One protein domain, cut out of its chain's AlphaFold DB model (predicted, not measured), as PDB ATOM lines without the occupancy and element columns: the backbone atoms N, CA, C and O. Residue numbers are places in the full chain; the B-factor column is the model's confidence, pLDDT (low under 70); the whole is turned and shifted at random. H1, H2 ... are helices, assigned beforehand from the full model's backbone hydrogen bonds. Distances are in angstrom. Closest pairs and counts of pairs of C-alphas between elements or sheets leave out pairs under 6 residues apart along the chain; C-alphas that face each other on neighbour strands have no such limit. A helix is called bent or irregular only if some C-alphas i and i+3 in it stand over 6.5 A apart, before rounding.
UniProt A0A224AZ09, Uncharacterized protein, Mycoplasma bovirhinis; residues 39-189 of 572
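Overview. This is residues 39 to 189 of the 572 residues of an uncharacterized protein of Mycoplasma bovirhinis (UniProt A0A224AZ09). Picture a long thin rod of helices in staggered overlap: H3 folds beside the first part of H5, H7 overlaps the last part of H5 and the first part of H9, and residues 173 to 189 stick out as a bare arm at one end. The short helices H1, H2 and H4 gather round H3 and the start of H5 at the other end, while H6 and H8 sit near H7. The printed part has 151 residues with nine named helices, H1 to H9 in chain order, and no named strand, so its class is all helix. It is extended, with a radius of gyration of the C-alphas of 25.9 A and spans of 97 by 20 by 19 A.

Arrangement. Start at H1, residues 39 to 46, which only just touches H4, residues 78 to 81, with 3 pairs of C-alphas within 8 A; the closest C-alphas are those of Ala 40 and Glu 80, 5.6 A apart. Next, H2, residues 48 to 51, touches H3, residues 60 to 74, closest at the C-alphas of Val 50 and Leu 66, 6.0 A. H3 touches H5, residues 85 to 110, closest at the C-alphas of Ile 60 and Ile 98, 5.5 A; they run opposite ways at a shallow tilt of 32 degrees, only just short of steep. Further on, residues 103 to 107 of H5 touch residues 136 to 140 of H7, residues 124 to 141, opposite ways at a shallow tilt of 10 degrees; the closest C-alphas are those of Lys 103 and Val 140, 7.2 A. H7 is the hub, touching four helices. H6, residues 112 to 115, touches it, closest at the C-alphas of Ala 114 and Val 130, 5.3 A. H8, residues 147 to 150, only just touches H7, with 3 pairs within 8 A, and only at the corner, at the C-alphas of Val 141 and Gly 147, 4.6 A. Residues 155 to 169 of H9, residues 152 to 188, touch H7, opposite ways at a shallow tilt of 27 degrees, closest at the C-alphas of Ile 124 and Ile 165, 5.5 A. H5 and H9 are only just apart, at 8.4 A. In H1, H5 and H9 every O i to N i+4 pair is within hydrogen-bond range, in H3 9 of 11 and in H7 12 of 14; H2, H4, H6 and H8 are too short for such a pair.

Along the chain. Find C-alpha 39 at (30.829, -59.785, 54.347), where H1 begins. H3 measures 21.6 A and H7 26.1 A; both are irregular, with C-alphas 61 and 64 7.1 A apart and C-alphas 125 and 128 7.2 A apart. From C-alpha 85 at (23.152, -49.707, 48.296), H5 runs 37.4 A. H9, the longest helix, runs 54.0 A to C-alpha 188 at (27.331, -22.310, -33.001).

Size, cuts and confidence. The C-alphas of Pro 39 and Asn 189, the two farthest apart, are 97.2 A apart. Without the free residues 173 to 189, the body spans 72 by 21 by 19 A. The printed part has no cut and no long link. The mean pLDDT of the printed part is 96.0, and no printed residue is under 70.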
ATOM      1  N   PRO A  39      30.692 -59.562  55.784       88.38
ATOM      2  CA  PRO A  39      30.829 -59.785  54.347       88.38
ATOM      3  C   PRO A  39      30.743 -58.484  53.524       88.38
ATOM      4  O   PRO A  39      31.508 -58.328  52.571       88.38
ATOM      5  N   ALA A  40      29.909 -57.514  53.926       89.75
ATOM      6  CA  ALA A  40      29.874 -56.180  53.324       89.75
ATOM      7  C   ALA A  40      31.181 -55.376  53.508       89.75
ATOM      8  O   ALA A  40      31.627 -54.716  52.568       89.75
ATOM      9  N   ASP A  41      31.838 -55.448  54.668       90.69
ATOM     10  CA  ASP A  41      33.127 -54.774  54.900       90.69
ATOM     11  C   ASP A  41      34.251 -55.390  54.052       90.69
ATOM     12  O   ASP A  41      35.052 -54.674  53.440       90.69
ATOM     13  N   ASN A  42      34.271 -56.723  53.944       92.06
ATOM     14  CA  ASN A  42      35.188 -57.441  53.054       92.06
ATOM     15  C   ASN A  42      34.944 -57.087  51.582       92.06
ATOM     16  O   ASN A  42      35.903 -56.897  50.831       92.06
ATOM     17  N   PHE A  43      33.681 -56.937  51.173       95.38
ATOM     18  CA  PHE A  43      33.335 -56.478  49.831       95.38
ATOM     19  C   PHE A  43      33.947 -55.103  49.530       95.38
ATOM     20  O   PHE A  43      34.596 -54.946  48.493       95.38
ATOM     21  N   LYS A  44      33.796 -54.121  50.432       94.00
ATOM     22  CA  LYS A  44      34.356 -52.769  50.239       94.00
ATOM     23  C   LYS A  44      35.876 -52.797  50.121       94.00
ATOM     24  O   LYS A  44      36.427 -52.183  49.209       94.00
ATOM     25  N   LYS A  45      36.541 -53.550  51.001       93.06
ATOM     26  CA  LYS A  45      38.001 -53.695  51.009       93.06
ATOM     27  C   LYS A  45      38.523 -54.325  49.716       93.06
ATOM     28  O   LYS A  45      39.454 -53.798  49.114       93.06
ATOM     29  N   ASN A  46      37.910 -55.419  49.270       93.44
ATOM     30  CA  ASN A  46      38.366 -56.157  48.089       93.44
ATOM     31  C   ASN A  46      38.092 -55.401  46.780       93.44
ATOM     32  O   ASN A  46      38.833 -55.558  45.816       93.44
ATOM     33  N   ASN A  47      37.059 -54.553  46.752       94.44
ATOM     34  CA  ASN A  47      36.655 -53.789  45.569       94.44
ATOM     35  C   ASN A  47      37.029 -52.297  45.654       94.44
ATOM     36  O   ASN A  47      36.535 -51.482  44.872       94.44
ATOM     37  N   GLN A  48      37.925 -51.920  46.571       93.06
ATOM     38  CA  GLN A  48      38.319 -50.530  46.826       93.06
ATOM     39  C   GLN A  48      38.767 -49.794  45.547       93.06
ATOM     40  O   GLN A  48      38.439 -48.621  45.357       93.06
ATOM     41  N   THR A  49      39.467 -50.481  44.640       91.19
ATOM     42  CA  THR A  49      39.963 -49.904  43.379       91.19
ATOM     43  C   THR A  49      38.836 -49.375  42.495       91.19
ATOM     44  O   THR A  49      38.936 -48.262  41.991       91.19
ATOM     45  N   VAL A  50      37.737 -50.120  42.331       93.50
ATOM     46  CA  VAL A  50      36.598 -49.643  41.531       93.50
ATOM     47  C   VAL A  50      35.701 -48.699  42.331       93.50
ATOM     48  O   VAL A  50      35.196 -47.715  41.795       93.50
ATOM     49  N   LEU A  51      35.569 -48.920  43.642       92.75
ATOM     50  CA  LEU A  51      34.762 -48.067  44.516       92.75
ATOM     51  C   LEU A  51      35.360 -46.667  44.722       92.75
ATOM     52  O   LEU A  51      34.638 -45.764  45.139       92.75
ATOM     53  N   THR A  52      36.637 -46.443  44.405       94.00
ATOM     54  CA  THR A  52      37.273 -45.108  44.416       94.00
ATOM     55  C   THR A  52      37.138 -44.356  43.089       94.00
ATOM     56  O   THR A  52      37.307 -43.137  43.070       94.00
ATOM     57  N   LYS A  53      36.760 -45.034  41.995       96.69
ATOM     58  CA  LYS A  53      36.515 -44.399  40.691       96.69
ATOM     59  C   LYS A  53      35.302 -43.474  40.731       96.69
ATOM     60  O   LYS A  53      34.468 -43.541  41.631       96.69
ATOM     61  N   THR A  54      35.189 -42.598  39.753       94.81
ATOM     62  CA  THR A  54      34.052 -41.705  39.527       94.81
ATOM     63  C   THR A  54      33.690 -41.740  38.049       94.81
ATOM     64  O   THR A  54      34.476 -42.198  37.221       94.81
ATOM     65  N   VAL A  55      32.521 -41.209  37.692       92.00
ATOM     66  CA  VAL A  55      32.114 -41.068  36.282       92.00
ATOM     67  C   VAL A  55      33.130 -40.277  35.439       92.00
ATOM     68  O   VAL A  55      33.198 -40.470  34.232       92.00
ATOM     69  N   ALA A  56      33.952 -39.431  36.072       90.94
ATOM     70  CA  ALA A  56      34.958 -38.613  35.402       90.94
ATOM     71  C   ALA A  56      36.296 -39.334  35.148       90.94
ATOM     72  O   ALA A  56      37.021 -38.934  34.243       90.94
ATOM     73  N   ASN A  57      36.654 -40.360  35.934       94.12
ATOM     74  CA  ASN A  57      37.969 -41.023  35.842       94.12
ATOM     75  C   ASN A  57      37.907 -42.528  35.521       94.12
ATOM     76  O   ASN A  57      38.949 -43.188  35.450       94.12
ATOM     77  N   ILE A  58      36.702 -43.077  35.365       96.38
ATOM     78  CA  ILE A  58      36.491 -44.438  34.882       96.38
ATOM     79  C   ILE A  58      36.812 -44.517  33.388       96.38
ATOM     80  O   ILE A  58      36.509 -43.606  32.619       96.38
ATOM     81  N   THR A  59      37.432 -45.616  32.978       95.81
ATOM     82  CA  THR A  59      37.834 -45.877  31.592       95.81
ATOM     83  C   THR A  59      37.306 -47.234  31.131       95.81
ATOM     84  O   THR A  59      36.919 -48.067  31.948       95.81
ATOM     85  N   ILE A  60      37.337 -47.498  29.822       96.50
ATOM     86  CA  ILE A  60      36.947 -48.806  29.263       96.50
ATOM     87  C   ILE A  60      37.803 -49.943  29.857       96.50
ATOM     88  O   ILE A  60      37.296 -51.034  30.106       96.50
ATOM     89  N   ASN A  61      39.074 -49.675  30.185       96.25
ATOM     90  CA  ASN A  61      39.980 -50.659  30.786       96.25
ATOM     91  C   ASN A  61      39.548 -51.099  32.197       96.25
ATOM     92  O   ASN A  61      39.920 -52.183  32.641       96.25
ATOM     93  N   ASP A  62      38.733 -50.302  32.895       96.94
ATOM     94  CA  ASP A  62      38.209 -50.643  34.221       96.94
ATOM     95  C   ASP A  62      37.016 -51.629  34.157       96.94
ATOM     96  O   ASP A  62      36.556 -52.108  35.198       96.94
ATOM     97  N   LYS A  63      36.517 -51.965  32.953       96.62
ATOM     98  CA  LYS A  63      35.320 -52.802  32.735       96.62
ATOM     99  C   LYS A  63      35.415 -54.163  33.413       96.62
ATOM    100  O   LYS A  63      34.470 -54.565  34.086       96.62
ATOM    101  N   ALA A  64      36.544 -54.854  33.264       95.81
ATOM    102  CA  ALA A  64      36.737 -56.176  33.859       95.81
ATOM    103  C   ALA A  64      36.650 -56.112  35.393       95.81
ATOM    104  O   ALA A  64      35.862 -56.836  35.997       95.81
ATOM    105  N   THR A  65      37.373 -55.174  36.013       95.25
ATOM    106  CA  THR A  65      37.378 -54.971  37.471       95.25
ATOM    107  C   THR A  65      35.993 -54.587  38.003       95.25
ATOM    108  O   THR A  65      35.573 -55.087  39.046       95.25
ATOM    109  N   LEU A  66      35.249 -53.739  37.285       97.06
ATOM    110  CA  LEU A  66      33.884 -53.359  37.658       97.06
ATOM    111  C   LEU A  66      32.897 -54.528  37.556       97.06
ATOM    112  O   LEU A  66      32.080 -54.717  38.456       97.06
ATOM    113  N   GLN A  67      32.986 -55.334  36.498       95.69
ATOM    114  CA  GLN A  67      32.134 -56.511  36.326       95.69
ATOM    115  C   GLN A  67      32.420 -57.585  37.382       95.69
ATOM    116  O   GLN A  67      31.484 -58.193  37.908       95.69
ATOM    117  N   SER A  68      33.685 -57.769  37.772       94.69
ATOM    118  CA  SER A  68      34.047 -58.623  38.909       94.69
ATOM    119  C   SER A  68      33.430 -58.128  40.222       94.69
ATOM    120  O   SER A  68      32.883 -58.937  40.971       94.69
ATOM    121  N   ALA A  69      33.439 -56.816  40.485       95.75
ATOM    122  CA  ALA A  69      32.827 -56.239  41.684       95.75
ATOM    123  C   ALA A  69      31.293 -56.361  41.692       95.75
ATOM    124  O   ALA A  69      30.706 -56.743  42.704       95.75
ATOM    125  N   LEU A  70      30.630 -56.107  40.558       95.81
ATOM    126  CA  LEU A  70      29.183 -56.311  40.401       95.81
ATOM    127  C   LEU A  70      28.791 -57.783  40.600       95.81
ATOM    128  O   LEU A  70      27.801 -58.072  41.273       95.81
ATOM    129  N   SER A  71      29.600 -58.711  40.081       95.50
ATOM    130  CA  SER A  71      29.401 -60.151  40.274       95.50
ATOM    131  C   SER A  71      29.575 -60.548  41.738       95.50
ATOM    132  O   SER A  71      28.732 -61.260  42.277       95.50
ATOM    133  N   ALA A  72      30.615 -60.047  42.412       94.94
ATOM    134  CA  ALA A  72      30.840 -60.297  43.835       94.94
ATOM    135  C   ALA A  72      29.693 -59.757  44.710       94.94
ATOM    136  O   ALA A  72      29.293 -60.421  45.662       94.94
ATOM    137  N   TYR A  73      29.117 -58.600  44.363       95.75
ATOM    138  CA  TYR A  73      27.940 -58.048  45.044       95.75
ATOM    139  C   TYR A  73      26.710 -58.955  44.880       95.75
ATOM    140  O   TYR A  73      25.964 -59.176  45.835       95.75
ATOM    141  N   ALA A  74      26.502 -59.509  43.681       95.25
ATOM    142  CA  ALA A  74      25.377 -60.399  43.391       95.25
ATOM    143  C   ALA A  74      25.419 -61.717  44.189       95.25
ATOM    144  O   ALA A  74      24.373 -62.326  44.394       95.25
ATOM    145  N   GLN A  75      26.598 -62.133  44.666       94.69
ATOM    146  CA  GLN A  75      26.773 -63.324  45.510       94.69
ATOM    147  C   GLN A  75      26.523 -63.068  47.010       94.69
ATOM    148  O   GLN A  75      26.556 -64.004  47.807       94.69
ATOM    149  N   LEU A  76      26.303 -61.813  47.425       94.12
ATOM    150  CA  LEU A  76      26.004 -61.473  48.818       94.12
ATOM    151  C   LEU A  76      24.551 -61.800  49.184       94.12
ATOM    152  O   LEU A  76      23.658 -61.795  48.339       94.12
ATOM    153  N   THR A  77      24.297 -62.020  50.476       94.06
ATOM    154  CA  THR A  77      22.930 -62.188  50.985       94.06
ATOM    155  C   THR A  77      22.144 -60.871  50.893       94.06
ATOM    156  O   THR A  77      22.749 -59.793  50.936       94.06
ATOM    157  N   PRO A  78      20.799 -60.909  50.840       94.62
ATOM    158  CA  PRO A  78      19.977 -59.695  50.787       94.62
ATOM    159  C   PRO A  78      20.263 -58.696  51.920       94.62
ATOM    160  O   PRO A  78      20.262 -57.484  51.708       94.62
ATOM    161  N   GLN A  79      20.556 -59.192  53.125       93.06
ATOM    162  CA  GLN A  79      20.880 -58.368  54.291       93.06
ATOM    163  C   GLN A  79      22.218 -57.631  54.130       93.06
ATOM    164  O   GLN A  79      22.350 -56.495  54.583       93.06
ATOM    165  N   GLU A  80      23.203 -58.247  53.475       94.56
ATOM    166  CA  GLU A  80      24.504 -57.624  53.214       94.56
ATOM    167  C   GLU A  80      24.439 -56.662  52.020       94.56
ATOM    168  O   GLU A  80      25.022 -55.580  52.069       94.56
ATOM    169  N   GLN A  81      23.648 -56.984  50.993       94.00
ATOM    170  CA  GLN A  81      23.352 -56.072  49.882       94.00
ATOM    171  C   GLN A  81      22.687 -54.774  50.366       94.00
ATOM    172  O   GLN A  81      23.059 -53.686  49.924       94.00
ATOM    173  N   ALA A  82      21.775 -54.856  51.344       93.12
ATOM    174  CA  ALA A  82      21.118 -53.685  51.933       93.12
ATOM    175  C   ALA A  82      22.097 -52.694  52.601       93.12
ATOM    176  O   ALA A  82      21.803 -51.503  52.686       93.12
ATOM    177  N   LYS A  83      23.281 -53.151  53.031       94.44
ATOM    178  CA  LYS A  83      24.340 -52.296  53.603       94.44
ATOM    179  C   LYS A  83      25.217 -51.613  52.542       94.44
ATOM    180  O   LYS A  83      26.035 -50.762  52.888       94.44
ATOM    181  N   LEU A  84      25.071 -51.999  51.274       95.19
ATOM    182  CA  LEU A  84      25.943 -51.632  50.154       95.19
ATOM    183  C   LEU A  84      25.199 -50.904  49.020       95.19
ATOM    184  O   LEU A  84      25.686 -50.832  47.891       95.19
ATOM    185  N   VAL A  85      24.007 -50.368  49.299       95.12
ATOM    186  CA  VAL A  85      23.152 -49.707  48.296       95.12
ATOM    187  C   VAL A  85      23.890 -48.568  47.586       95.12
ATOM    188  O   VAL A  85      23.835 -48.469  46.362       95.12
ATOM    189  N   ASN A  86      24.636 -47.746  48.328       93.69
ATOM    190  CA  ASN A  86      25.384 -46.622  47.758       93.69
ATOM    191  C   ASN A  86      26.504 -47.099  46.826       93.69
ATOM    192  O   ASN A  86      26.684 -46.563  45.732       93.69
ATOM    193  N   GLU A  87      27.243 -48.126  47.241       96.44
ATOM    194  CA  GLU A  87      28.288 -48.749  46.437       96.44
ATOM    195  C   GLU A  87      27.709 -49.373  45.163       96.44
ATOM    196  O   GLU A  87      28.288 -49.206  44.088       96.44
ATOM    197  N   LYS A  88      26.545 -50.030  45.248       95.50
ATOM    198  CA  LYS A  88      25.861 -50.610  44.086       95.50
ATOM    199  C   LYS A  88      25.411 -49.548  43.089       95.50
ATOM    200  O   LYS A  88      25.728 -49.674  41.910       95.50
ATOM    201  N   VAL A  89      24.753 -48.486  43.557       95.38
ATOM    202  CA  VAL A  89      24.336 -47.352  42.710       95.38
ATOM    203  C   VAL A  89      25.541 -46.740  41.999       95.38
ATOM    204  O   VAL A  89      25.494 -46.493  40.795       95.38
ATOM    205  N   LYS A  90      26.651 -46.549  42.720       95.38
ATOM    206  CA  LYS A  90      27.892 -46.045  42.136       95.38
ATOM    207  C   LYS A  90      28.437 -46.984  41.059       95.38
ATOM    208  O   LYS A  90      28.770 -46.521  39.974       95.38
ATOM    209  N   MET A  91      28.521 -48.287  41.326       96.50
ATOM    210  CA  MET A  91      28.975 -49.271  40.334       96.50
ATOM    211  C   MET A  91      28.069 -49.310  39.095       96.50
ATOM    212  O   MET A  91      28.581 -49.418  37.983       96.50
ATOM    213  N   ASP A  92      26.754 -49.151  39.257       95.81
ATOM    214  CA  ASP A  92      25.811 -49.079  38.136       95.81
ATOM    215  C   ASP A  92      26.032 -47.824  37.283       95.81
ATOM    216  O   ASP A  92      26.097 -47.917  36.056       95.81
ATOM    217  N   GLN A  93      26.242 -46.664  37.914       95.50
ATOM    218  CA  GLN A  93      26.603 -45.422  37.218       95.50
ATOM    219  C   GLN A  93      27.937 -45.546  36.469       95.50
ATOM    220  O   GLN A  93      28.048 -45.112  35.322       95.50
ATOM    221  N   LEU A  94      28.947 -46.161  37.091       96.75
ATOM    222  CA  LEU A  94      30.233 -46.431  36.443       96.75
ATOM    223  C   LEU A  94      30.068 -47.385  35.252       96.75
ATOM    224  O   LEU A  94      30.715 -47.193  34.226       96.75
ATOM    225  N   ASN A  95      29.186 -48.381  35.358       95.50
ATOM    226  CA  ASN A  95      28.951 -49.349  34.290       95.50
ATOM    227  C   ASN A  95      28.249 -48.703  33.090       95.50
ATOM    228  O   ASN A  95      28.660 -48.937  31.955       95.50
ATOM    229  N   LEU A  96      27.252 -47.846  33.332       94.94
ATOM    230  CA  LEU A  96      26.621 -47.034  32.285       94.94
ATOM    231  C   LEU A  96      27.640 -46.116  31.598       94.94
ATOM    232  O   LEU A  96      27.710 -46.083  30.373       94.94
ATOM    233  N   GLN A  97      28.498 -45.443  32.370       95.81
ATOM    234  CA  GLN A  97      29.553 -44.595  31.811       95.81
ATOM    235  C   GLN A  97      30.545 -45.395  30.948       95.81
ATOM    236  O   GLN A  97      30.971 -44.901  29.907       95.81
ATOM    237  N   ILE A  98      30.901 -46.628  31.330       96.38
ATOM    238  CA  ILE A  98      31.733 -47.506  30.487       96.38
ATOM    239  C   ILE A  98      31.014 -47.859  29.181       96.38
ATOM    240  O   ILE A  98      31.628 -47.752  28.122       96.38
ATOM    241  N   GLN A  99      29.731 -48.231  29.229       95.75
ATOM    242  CA  GLN A  99      28.948 -48.523  28.018       95.75
ATOM    243  C   GLN A  99      28.886 -47.312  27.075       95.75
ATOM    244  O   GLN A  99      29.008 -47.460  25.859       95.75
ATOM    245  N   ASP A 100      28.754 -46.108  27.626       96.00
ATOM    246  CA  ASP A 100      28.778 -44.865  26.858       96.00
ATOM    247  C   ASP A 100      30.151 -44.586  26.233       96.00
ATOM    248  O   ASP A 100      30.228 -44.216  25.059       96.00
ATOM    249  N   LEU A 101      31.244 -44.809  26.970       95.94
ATOM    250  CA  LEU A 101      32.606 -44.696  26.437       95.94
ATOM    251  C   LEU A 101      32.860 -45.697  25.300       95.94
ATOM    252  O   LEU A 101      33.489 -45.336  24.306       95.94
ATOM    253  N   GLU A 102      32.348 -46.927  25.408       96.19
ATOM    254  CA  GLU A 102      32.436 -47.937  24.345       96.19
ATOM    255  C   GLU A 102      31.695 -47.491  23.078       96.19
ATOM    256  O   GLU A 102      32.245 -47.585  21.978       96.19
ATOM    257  N   LYS A 103      30.483 -46.935  23.213       96.81
ATOM    258  CA  LYS A 103      29.727 -46.376  22.079       96.81
ATOM    259  C   LYS A 103      30.453 -45.196  21.427       96.81
ATOM    260  O   LYS A 103      30.506 -45.127  20.201       96.81
ATOM    261  N   ILE A 104      31.044 -44.299  22.221       96.38
ATOM    262  CA  ILE A 104      31.850 -43.168  21.725       96.38
ATOM    263  C   ILE A 104      33.066 -43.673  20.947       96.38
ATOM    264  O   ILE A 104      33.313 -43.220  19.830       96.38
ATOM    265  N   ALA A 105      33.817 -44.620  21.512       96.62
ATOM    266  CA  ALA A 105      34.983 -45.201  20.855       96.62
ATOM    267  C   ALA A 105      34.594 -45.883  19.537       96.62
ATOM    268  O   ALA A 105      35.253 -45.675  18.515       96.62
ATOM    269  N   LYS A 106      33.480 -46.625  19.536       96.56
ATOM    270  CA  LYS A 106      32.949 -47.263  18.332       96.56
ATOM    271  C   LYS A 106      32.553 -46.233  17.274       96.56
ATOM    272  O   LYS A 106      32.970 -46.373  16.130       96.56
ATOM    273  N   PHE A 107      31.836 -45.173  17.650       98.19
ATOM    274  CA  PHE A 107      31.491 -44.082  16.736       98.19
ATOM    275  C   PHE A 107      32.741 -43.482  16.074       98.19
ATOM    276  O   PHE A 107      32.769 -43.329  14.854       98.19
ATOM    277  N   LYS A 108      33.793 -43.182  16.846       97.75
ATOM    278  CA  LYS A 108      35.037 -42.622  16.289       97.75
ATOM    279  C   LYS A 108      35.745 -43.599  15.351       97.75
ATOM    280  O   LYS A 108      36.250 -43.185  14.313       97.75
ATOM    281  N   SER A 109      35.760 -44.884  15.699       97.81
ATOM    282  CA  SER A 109      36.367 -45.933  14.874       97.81
ATOM    283  C   SER A 109      35.625 -46.116  13.548       97.81
ATOM    284  O   SER A 109      36.244 -46.057  12.484       97.81
ATOM    285  N   ASP A 110      34.302 -46.287  13.604       97.69
ATOM    286  CA  ASP A 110      33.449 -46.537  12.435       97.69
ATOM    287  C   ASP A 110      33.477 -45.364  11.440       97.69
ATOM    288  O   ASP A 110      33.370 -45.569  10.234       97.69
ATOM    289  N   ASN A 111      33.642 -44.133  11.935       98.06
ATOM    290  CA  ASN A 111      33.604 -42.909  11.126       98.06
ATOM    291  C   ASN A 111      34.991 -42.278  10.918       98.06
ATOM    292  O   ASN A 111      35.095 -41.127  10.490       98.06
ATOM    293  N   SER A 112      36.063 -43.022  11.200       96.81
ATOM    294  CA  SER A 112      37.451 -42.542  11.151       96.81
ATOM    295  C   SER A 112      37.840 -41.918   9.806       96.81
ATOM    296  O   SER A 112      38.533 -40.904   9.787       96.81
ATOM    297  N   ALA A 113      37.338 -42.449   8.685       95.38
ATOM    298  CA  ALA A 113      37.595 -41.904   7.352       95.38
ATOM    299  C   ALA A 113      37.061 -40.470   7.171       95.38
ATOM    300  O   ALA A 113      37.758 -39.627   6.612       95.38
ATOM    301  N   ALA A 114      35.849 -40.183   7.664       97.50
ATOM    302  CA  ALA A 114      35.265 -38.843   7.615       97.50
ATOM    303  C   ALA A 114      35.924 -37.912   8.646       97.50
ATOM    304  O   ALA A 114      36.234 -36.765   8.336       97.50
ATOM    305  N   LEU A 115      36.195 -38.418   9.854       98.06
ATOM    306  CA  LEU A 115      36.803 -37.647  10.944       98.06
ATOM    307  C   LEU A 115      38.283 -37.300  10.707       98.06
ATOM    308  O   LEU A 115      38.789 -36.365  11.317       98.06
ATOM    309  N   ALA A 116      38.975 -38.016   9.817       97.56
ATOM    310  CA  ALA A 116      40.340 -37.688   9.403       97.56
ATOM    311  C   ALA A 116      40.409 -36.534   8.385       97.56
ATOM    312  O   ALA A 116      41.502 -36.054   8.074       97.56
ATOM    313  N   LYS A 117      39.271 -36.098   7.825       98.31
ATOM    314  CA  LYS A 117      39.225 -35.022   6.831       98.31
ATOM    315  C   LYS A 117      39.274 -33.650   7.490       98.31
ATOM    316  O   LYS A 117      38.907 -33.449   8.642       98.31
ATOM    317  N   THR A 118      39.686 -32.677   6.692       97.19
ATOM    318  CA  THR A 118      39.705 -31.253   7.024       97.19
ATOM    319  C   THR A 118      39.026 -30.471   5.902       97.19
ATOM    320  O   THR A 118      38.823 -31.006   4.809       97.19
ATOM    321  N   LYS A 119      38.732 -29.183   6.124       94.75
ATOM    322  CA  LYS A 119      38.161 -28.300   5.087       94.75
ATOM    323  C   LYS A 119      38.993 -28.265   3.798       94.75
ATOM    324  O   LYS A 119      38.437 -28.079   2.727       94.75
ATOM    325  N   THR A 120      40.307 -28.468   3.884       94.88
ATOM    326  CA  THR A 120      41.211 -28.421   2.723       94.88
ATOM    327  C   THR A 120      41.444 -29.780   2.065       94.88
ATOM    328  O   THR A 120      41.962 -29.823   0.955       94.88
ATOM    329  N   THR A 121      41.108 -30.893   2.726       97.44
ATOM    330  CA  THR A 121      41.351 -32.257   2.206       97.44
ATOM    331  C   THR A 121      40.074 -33.002   1.833       97.44
ATOM    332  O   THR A 121      40.146 -34.132   1.348       97.44
ATOM    333  N   VAL A 122      38.911 -32.430   2.135       98.12
ATOM    334  CA  VAL A 122      37.614 -33.005   1.783       98.12
ATOM    335  C   VAL A 122      37.313 -32.761   0.310       98.12
ATOM    336  O   VAL A 122      37.539 -31.671  -0.211       98.12
ATOM    337  N   ALA A 123      36.805 -33.787  -0.360       98.00
ATOM    338  CA  ALA A 123      36.391 -33.739  -1.754       98.00
ATOM    339  C   ALA A 123      34.919 -34.143  -1.891       98.00
ATOM    340  O   ALA A 123      34.344 -34.765  -0.999       98.00
ATOM    341  N   ILE A 124      34.316 -33.848  -3.044       98.12
ATOM    342  CA  ILE A 124      32.926 -34.231  -3.353       98.12
ATOM    343  C   ILE A 124      32.718 -35.750  -3.189       98.12
ATOM    344  O   ILE A 124      31.689 -36.191  -2.684       98.12
ATOM    345  N   SER A 125      33.728 -36.566  -3.518       97.75
ATOM    346  CA  SER A 125      33.688 -38.026  -3.344       97.75
ATOM    347  C   SER A 125      33.543 -38.487  -1.886       97.75
ATOM    348  O   SER A 125      33.122 -39.616  -1.650       97.75
ATOM    349  N   ASP A 126      33.866 -37.641  -0.904       98.38
ATOM    350  CA  ASP A 126      33.760 -37.969   0.524       98.38
ATOM    351  C   ASP A 126      32.332 -37.794   1.074       98.38
ATOM    352  O   ASP A 126      32.058 -38.164   2.219       98.38
ATOM    353  N   LYS A 127      31.403 -37.255   0.273       97.81
ATOM    354  CA  LYS A 127      30.037 -36.915   0.695       97.81
ATOM    355  C   LYS A 127      29.305 -38.067   1.368       97.81
ATOM    356  O   LYS A 127      28.726 -37.882   2.434       97.81
ATOM    357  N   ALA A 128      29.364 -39.258   0.778       97.69
ATOM    358  CA  ALA A 128      28.700 -40.432   1.333       97.69
ATOM    359  C   ALA A 128      29.237 -40.788   2.731       97.69
ATOM    360  O   ALA A 128      28.457 -41.115   3.624       97.69
ATOM    361  N   ALA A 129      30.552 -40.672   2.945       97.81
ATOM    362  CA  ALA A 129      31.179 -40.960   4.231       97.81
ATOM    363  C   ALA A 129      30.823 -39.907   5.297       97.81
ATOM    364  O   ALA A 129      30.516 -40.268   6.433       97.81
ATOM    365  N   VAL A 130      30.815 -38.617   4.941       98.50
ATOM    366  CA  VAL A 130      30.419 -37.525   5.854       98.50
ATOM    367  C   VAL A 130      28.935 -37.624   6.228       98.50
ATOM    368  O   VAL A 130      28.583 -37.505   7.403       98.50
ATOM    369  N   ASP A 131      28.064 -37.910   5.260       98.19
ATOM    370  CA  ASP A 131      26.620 -38.053   5.477       98.19
ATOM    371  C   ASP A 131      26.291 -39.281   6.343       98.19
ATOM    372  O   ASP A 131      25.455 -39.203   7.252       98.19
ATOM    373  N   ALA A 132      26.991 -40.398   6.119       97.75
ATOM    374  CA  ALA A 132      26.899 -41.578   6.972       97.75
ATOM    375  C   ALA A 132      27.357 -41.268   8.408       97.75
ATOM    376  O   ALA A 132      26.672 -41.637   9.362       97.75
ATOM    377  N   ALA A 133      28.452 -40.523   8.582       98.38
ATOM    378  CA  ALA A 133      28.951 -40.143   9.901       98.38
ATOM    379  C   ALA A 133      27.997 -39.211  10.669       98.38
ATOM    380  O   ALA A 133      27.780 -39.410  11.865       98.38
ATOM    381  N   LEU A 134      27.363 -38.244   9.998       98.19
ATOM    382  CA  LEU A 134      26.322 -37.391  10.594       98.19
ATOM    383  C   LEU A 134      25.072 -38.190  10.997       98.19
ATOM    384  O   LEU A 134      24.464 -37.926  12.043       98.19
ATOM    385  N   THR A 135      24.705 -39.189  10.193       97.94
ATOM    386  CA  THR A 135      23.605 -40.113  10.504       97.94
ATOM    387  C   THR A 135      23.936 -40.954  11.736       97.94
ATOM    388  O   THR A 135      23.159 -40.980  12.692       97.94
ATOM    389  N   ASN A 136      25.126 -41.557  11.764       97.19
ATOM    390  CA  ASN A 136      25.630 -42.332  12.898       97.19
ATOM    391  C   ASN A 136      25.704 -41.488  14.180       97.19
ATOM    392  O   ASN A 136      25.324 -41.961  15.252       97.19
ATOM    393  N   TYR A 137      26.135 -40.225  14.080       97.94
ATOM    394  CA  TYR A 137      26.150 -39.291  15.210       97.94
ATOM    395  C   TYR A 137      24.742 -39.124  15.794       97.94
ATOM    396  O   TYR A 137      24.540 -39.283  16.996       97.94
ATOM    397  N   SER A 138      23.754 -38.866  14.934       95.81
ATOM    398  CA  SER A 138      22.364 -38.640  15.348       95.81
ATOM    399  C   SER A 138      21.747 -39.872  16.019       95.81
ATOM    400  O   SER A 138      20.955 -39.734  16.948       95.81
ATOM    401  N   GLN A 139      22.140 -41.076  15.592       94.81
ATOM    402  CA  GLN A 139      21.698 -42.335  16.195       94.81
ATOM    403  C   GLN A 139      22.340 -42.595  17.563       94.81
ATOM    404  O   GLN A 139      21.661 -43.048  18.483       94.81
ATOM    405  N   VAL A 140      23.641 -42.325  17.718       95.38
ATOM    406  CA  VAL A 140      24.369 -42.693  18.942       95.38
ATOM    407  C   VAL A 140      24.167 -41.681  20.072       95.38
ATOM    408  O   VAL A 140      24.074 -42.073  21.238       95.38
ATOM    409  N   VAL A 141      24.051 -40.391  19.742       94.31
ATOM    410  CA  VAL A 141      24.117 -39.287  20.712       94.31
ATOM    411  C   VAL A 141      22.979 -39.311  21.738       94.31
ATOM    412  O   VAL A 141      23.210 -39.027  22.908       94.31
ATOM    413  N   GLY A 142      21.773 -39.722  21.328       91.00
ATOM    414  CA  GLY A 142      20.612 -39.847  22.218       91.00
ATOM    415  C   GLY A 142      20.667 -41.060  23.153       91.00
ATOM    416  O   GLY A 142      19.860 -41.166  24.070       91.00
ATOM    417  N   THR A 143      21.614 -41.977  22.935       93.44
ATOM    418  CA  THR A 143      21.781 -43.201  23.738       93.44
ATOM    419  C   THR A 143      22.917 -43.107  24.758       93.44
ATOM    420  O   THR A 143      23.184 -44.099  25.439       93.44
ATOM    421  N   ILE A 144      23.599 -41.958  24.817       93.56
ATOM    422  CA  ILE A 144      24.747 -41.669  25.681       93.56
ATOM    423  C   ILE A 144      24.381 -40.532  26.632       93.56
ATOM    424  O   ILE A 144      23.865 -39.496  26.202       93.56
ATOM    425  N   ILE A 145      24.726 -40.671  27.910       88.00
ATOM    426  CA  ILE A 145      24.620 -39.582  28.882       88.00
ATOM    427  C   ILE A 145      25.573 -38.455  28.470       88.00
ATOM    428  O   ILE A 145      26.784 -38.669  28.322       88.00
ATOM    429  N   ASP A 146      25.013 -37.258  28.291       89.06
ATOM    430  CA  ASP A 146      25.693 -36.063  27.778       89.06
ATOM    431  C   ASP A 146      26.370 -36.281  26.413       89.06
ATOM    432  O   ASP A 146      27.397 -35.667  26.110       89.06
ATOM    433  N   GLY A 147      25.811 -37.160  25.569       90.00
ATOM    434  CA  GLY A 147      26.386 -37.513  24.268       90.00
ATOM    435  C   GLY A 147      26.679 -36.301  23.384       90.00
ATOM    436  O   GLY A 147      27.727 -36.263  22.743       90.00
ATOM    437  N   ILE A 148      25.792 -35.296  23.399       91.50
ATOM    438  CA  ILE A 148      25.952 -34.054  22.626       91.50
ATOM    439  C   ILE A 148      27.255 -33.364  23.031       91.50
ATOM    440  O   ILE A 148      28.094 -33.082  22.185       91.50
ATOM    441  N   THR A 149      27.468 -33.171  24.333       94.31
ATOM    442  CA  THR A 149      28.683 -32.542  24.864       94.31
ATOM    443  C   THR A 149      29.925 -33.383  24.573       94.31
ATOM    444  O   THR A 149      30.966 -32.841  24.204       94.31
ATOM    445  N   LYS A 150      29.833 -34.711  24.707       94.38
ATOM    446  CA  LYS A 150      30.977 -35.627  24.549       94.38
ATOM    447  C   LYS A 150      31.445 -35.814  23.099       94.38
ATOM    448  O   LYS A 150      32.596 -36.197  22.902       94.38
ATOM    449  N   LEU A 151      30.582 -35.576  22.109       97.31
ATOM    450  CA  LEU A 151      30.880 -35.715  20.673       97.31
ATOM    451  C   LEU A 151      30.748 -34.392  19.897       97.31
ATOM    452  O   LEU A 151      30.683 -34.387  18.665       97.31
ATOM    453  N   GLN A 152      30.702 -33.259  20.603       96.69
ATOM    454  CA  GLN A 152      30.482 -31.944  20.002       96.69
ATOM    455  C   GLN A 152      31.545 -31.599  18.948       96.69
ATOM    456  O   GLN A 152      31.209 -31.078  17.888       96.69
ATOM    457  N   SER A 153      32.821 -31.905  19.214       97.06
ATOM    458  CA  SER A 153      33.927 -31.635  18.285       97.06
ATOM    459  C   SER A 153      33.760 -32.357  16.952       97.06
ATOM    460  O   SER A 153      33.916 -31.756  15.890       97.06
ATOM    461  N   GLU A 154      33.410 -33.638  17.006       98.06
ATOM    462  CA  GLU A 154      33.187 -34.473  15.834       98.06
ATOM    463  C   GLU A 154      31.981 -33.969  15.045       98.06
ATOM    464  O   GLU A 154      32.045 -33.884  13.820       98.06
ATOM    465  N   LYS A 155      30.905 -33.569  15.732       97.38
ATOM    466  CA  LYS A 155      29.732 -32.991  15.073       97.38
ATOM    467  C   LYS A 155      30.063 -31.696  14.344       97.38
ATOM    468  O   LYS A 155      29.703 -31.557  13.179       97.38
ATOM    469  N   THR A 156      30.763 -30.778  15.007       98.12
ATOM    470  CA  THR A 156      31.185 -29.509  14.403       98.12
ATOM    471  C   THR A 156      32.061 -29.746  13.178       98.12
ATOM    472  O   THR A 156      31.818 -29.132  12.144       98.12
ATOM    473  N   LEU A 157      33.024 -30.673  13.257       98.31
ATOM    474  CA  LEU A 157      33.844 -31.043  12.106       98.31
ATOM    475  C   LEU A 157      32.984 -31.575  10.953       98.31
ATOM    476  O   LEU A 157      33.113 -31.099   9.831       98.31
ATOM    477  N   LEU A 158      32.099 -32.538  11.211       98.44
ATOM    478  CA  LEU A 158      31.268 -33.147  10.170       98.44
ATOM    479  C   LEU A 158      30.312 -32.141   9.505       98.44
ATOM    480  O   LEU A 158      30.132 -32.194   8.288       98.44
ATOM    481  N   ASP A 159      29.739 -31.208  10.269       98.31
ATOM    482  CA  ASP A 159      28.916 -30.117   9.724       98.31
ATOM    483  C   ASP A 159      29.734 -29.193   8.814       98.31
ATOM    484  O   ASP A 159      29.304 -28.863   7.706       98.31
ATOM    485  N   ASP A 160      30.936 -28.821   9.255       98.38
ATOM    486  CA  ASP A 160      31.875 -28.008   8.483       98.38
ATOM    487  C   ASP A 160      32.306 -28.703   7.182       98.38
ATOM    488  O   ASP A 160      32.355 -28.072   6.124       98.38
ATOM    489  N   LEU A 161      32.591 -30.008   7.241       98.62
ATOM    490  CA  LEU A 161      32.940 -30.816   6.071       98.62
ATOM    491  C   LEU A 161      31.767 -30.905   5.092       98.62
ATOM    492  O   LEU A 161      31.962 -30.711   3.894       98.62
ATOM    493  N   ARG A 162      30.544 -31.139   5.583       98.31
ATOM    494  CA  ARG A 162      29.343 -31.173   4.736       98.31
ATOM    495  C   ARG A 162      29.099 -29.828   4.059       98.31
ATOM    496  O   ARG A 162      28.785 -29.800   2.872       98.31
ATOM    497  N   LYS A 163      29.277 -28.717   4.783       98.25
ATOM    498  CA  LYS A 163      29.186 -27.377   4.193       98.25
ATOM    499  C   LYS A 163      30.222 -27.193   3.080       98.25
ATOM    500  O   LYS A 163      29.856 -26.785   1.984       98.25
ATOM    501  N   GLN A 164      31.485 -27.535   3.339       98.44
ATOM    502  CA  GLN A 164      32.555 -27.421   2.346       98.44
ATOM    503  C   GLN A 164      32.287 -28.273   1.096       98.44
ATOM    504  O   GLN A 164      32.554 -27.823  -0.014       98.44
ATOM    505  N   ILE A 165      31.742 -29.483   1.253       98.50
ATOM    506  CA  ILE A 165      31.345 -30.337   0.124       98.50
ATOM    507  C   ILE A 165      30.270 -29.654  -0.725       98.50
ATOM    508  O   ILE A 165      30.430 -29.587  -1.939       98.50
ATOM    509  N   ASN A 166      29.225 -29.097  -0.110       97.94
ATOM    510  CA  ASN A 166      28.172 -28.386  -0.846       97.94
ATOM    511  C   ASN A 166      28.721 -27.153  -1.596       97.94
ATOM    512  O   ASN A 166      28.292 -26.858  -2.715       97.94
ATOM    513  N   ASP A 167      29.679 -26.438  -0.994       98.06
ATOM    514  CA  ASP A 167      30.361 -25.304  -1.630       98.06
ATOM    515  C   ASP A 167      31.185 -25.780  -2.852       98.06
ATOM    516  O   ASP A 167      31.126 -25.165  -3.918       98.06
ATOM    517  N   LEU A 168      31.894 -26.916  -2.740       98.00
ATOM    518  CA  LEU A 168      32.628 -27.541  -3.853       98.00
ATOM    519  C   LEU A 168      31.698 -28.030  -4.973       98.00
ATOM    520  O   LEU A 168      32.013 -27.843  -6.147       98.00
ATOM    521  N   GLU A 169      30.560 -28.639  -4.633       97.69
ATOM    522  CA  GLU A 169      29.546 -29.074  -5.604       97.69
ATOM    523  C   GLU A 169      28.989 -27.883  -6.389       97.69
ATOM    524  O   GLU A 169      28.912 -27.934  -7.617       97.69
ATOM    525  N   SER A 170      28.679 -26.787  -5.695       97.00
ATOM    526  CA  SER A 170      28.187 -25.551  -6.316       97.00
ATOM    527  C   SER A 170      29.234 -24.926  -7.242       97.00
ATOM    528  O   SER A 170      28.917 -24.541  -8.367       97.00
ATOM    529  N   ALA A 171      30.497 -24.871  -6.804       96.81
ATOM    530  CA  ALA A 171      31.599 -24.364  -7.621       96.81
ATOM    531  C   ALA A 171      31.837 -25.228  -8.869       96.81
ATOM    532  O   ALA A 171      32.036 -24.692  -9.960       96.81
ATOM    533  N   LYS A 172      31.771 -26.561  -8.733       96.62
ATOM    534  CA  LYS A 172      31.883 -27.478  -9.871       96.62
ATOM    535  C   LYS A 172      30.733 -27.273 -10.858       96.62
ATOM    536  O   LYS A 172      30.993 -27.144 -12.047       96.62
ATOM    537  N   ALA A 173      29.493 -27.204 -10.376       96.75
ATOM    538  CA  ALA A 173      28.323 -26.994 -11.226       96.75
ATOM    539  C   ALA A 173      28.410 -25.673 -12.011       96.75
ATOM    540  O   ALA A 173      28.117 -25.648 -13.204       96.75
ATOM    541  N   LEU A 174      28.873 -24.595 -11.368       96.88
ATOM    542  CA  LEU A 174      29.106 -23.314 -12.036       96.88
ATOM    543  C   LEU A 174      30.208 -23.411 -13.103       96.88
ATOM    544  O   LEU A 174      30.053 -22.883 -14.202       96.88
ATOM    545  N   ASN A 175      31.310 -24.104 -12.808       96.69
ATOM    546  CA  ASN A 175      32.385 -24.311 -13.776       96.69
ATOM    547  C   ASN A 175      31.932 -25.154 -14.982       96.69
ATOM    548  O   ASN A 175      32.258 -24.819 -16.122       96.69
ATOM    549  N   ASP A 176      31.168 -26.222 -14.739       97.38
ATOM    550  CA  ASP A 176      30.594 -27.064 -15.792       97.38
ATOM    551  C   ASP A 176      29.634 -26.245 -16.679       97.38
ATOM    552  O   ASP A 176      29.721 -26.317 -17.903       97.38
ATOM    553  N   HIS A 177      28.775 -25.407 -16.079       96.75
ATOM    554  CA  HIS A 177      27.899 -24.480 -16.805       96.75
ATOM    555  C   HIS A 177      28.695 -23.518 -17.698       96.75
ATOM    556  O   HIS A 177      28.422 -23.410 -18.891       96.75
ATOM    557  N   ASN A 178      29.713 -22.854 -17.142       98.12
ATOM    558  CA  ASN A 178      30.518 -21.887 -17.892       98.12
ATOM    559  C   ASN A 178      31.275 -22.545 -19.051       98.12
ATOM    560  O   ASN A 178      31.385 -21.959 -20.126       98.12
ATOM    561  N   THR A 179      31.760 -23.771 -18.842       98.31
ATOM    562  CA  THR A 179      32.397 -24.573 -19.896       98.31
ATOM    563  C   THR A 179      31.389 -24.918 -20.992       98.31
ATOM    564  O   THR A 179      31.670 -24.701 -22.166       98.31
ATOM    565  N   SER A 180      30.184 -25.365 -20.623       98.31
ATOM    566  CA  SER A 180      29.124 -25.700 -21.581       98.31
ATOM    567  C   SER A 180      28.682 -24.501 -22.426       98.31
ATOM    568  O   SER A 180      28.462 -24.651 -23.625       98.31
ATOM    569  N   GLU A 181      28.542 -23.315 -21.830       98.44
ATOM    570  CA  GLU A 181      28.189 -22.092 -22.567       98.44
ATOM    571  C   GLU A 181      29.309 -21.661 -23.526       98.44
ATOM    572  O   GLU A 181      29.037 -21.283 -24.669       98.44
ATOM    573  N   ALA A 182      30.573 -21.772 -23.101       98.56
ATOM    574  CA  ALA A 182      31.720 -21.515 -23.968       98.56
ATOM    575  C   ALA A 182      31.780 -22.507 -25.145       98.56
ATOM    576  O   ALA A 182      31.979 -22.093 -26.287       98.56
ATOM    577  N   ASP A 183      31.558 -23.798 -24.898       98.56
ATOM    578  CA  ASP A 183      31.533 -24.824 -25.945       98.56
ATOM    579  C   ASP A 183      30.381 -24.601 -26.927       98.56
ATOM    580  O   ASP A 183      30.581 -24.676 -28.141       98.56
ATOM    581  N   LYS A 184      29.193 -24.239 -26.426       98.50
ATOM    582  CA  LYS A 184      28.045 -23.877 -27.265       98.50
ATOM    583  C   LYS A 184      28.357 -22.668 -28.146       98.50
ATOM    584  O   LYS A 184      28.046 -22.686 -29.333       98.50
ATOM    585  N   PHE A 185      29.008 -21.641 -27.597       98.81
ATOM    586  CA  PHE A 185      29.470 -20.500 -28.386       98.81
ATOM    587  C   PHE A 185      30.415 -20.943 -29.510       98.81
ATOM    588  O   PHE A 185      30.227 -20.534 -30.657       98.81
ATOM    589  N   LYS A 186      31.403 -21.797 -29.216       98.69
ATOM    590  CA  LYS A 186      32.351 -22.300 -30.226       98.69
ATOM    591  C   LYS A 186      31.658 -23.132 -31.298       98.69
ATOM    592  O   LYS A 186      31.978 -22.991 -32.475       98.69
ATOM    593  N   GLN A 187      30.714 -23.979 -30.900       98.56
ATOM    594  CA  GLN A 187      29.959 -24.835 -31.806       98.56
ATOM    595  C   GLN A 187      29.075 -24.017 -32.751       98.56
ATOM    596  O   GLN A 187      29.148 -24.197 -33.966       98.56
ATOM    597  N   ASP A 188      28.284 -23.092 -32.210       98.38
ATOM    598  CA  ASP A 188      27.331 -22.310 -33.001       98.38
ATOM    599  C   ASP A 188      28.039 -21.300 -33.920       98.38
ATOM    600  O   ASP A 188      27.534 -20.973 -34.991       98.38
ATOM    601  N   ASN A 189      29.243 -20.851 -33.543       98.31
ATOM    602  CA  ASN A 189      30.069 -19.943 -34.342       98.31
ATOM    603  C   ASN A 189      31.209 -20.663 -35.091       98.31
ATOM    604  O   ASN A 189      32.122 -20.009 -35.596       98.31
TER     605      ASN A 189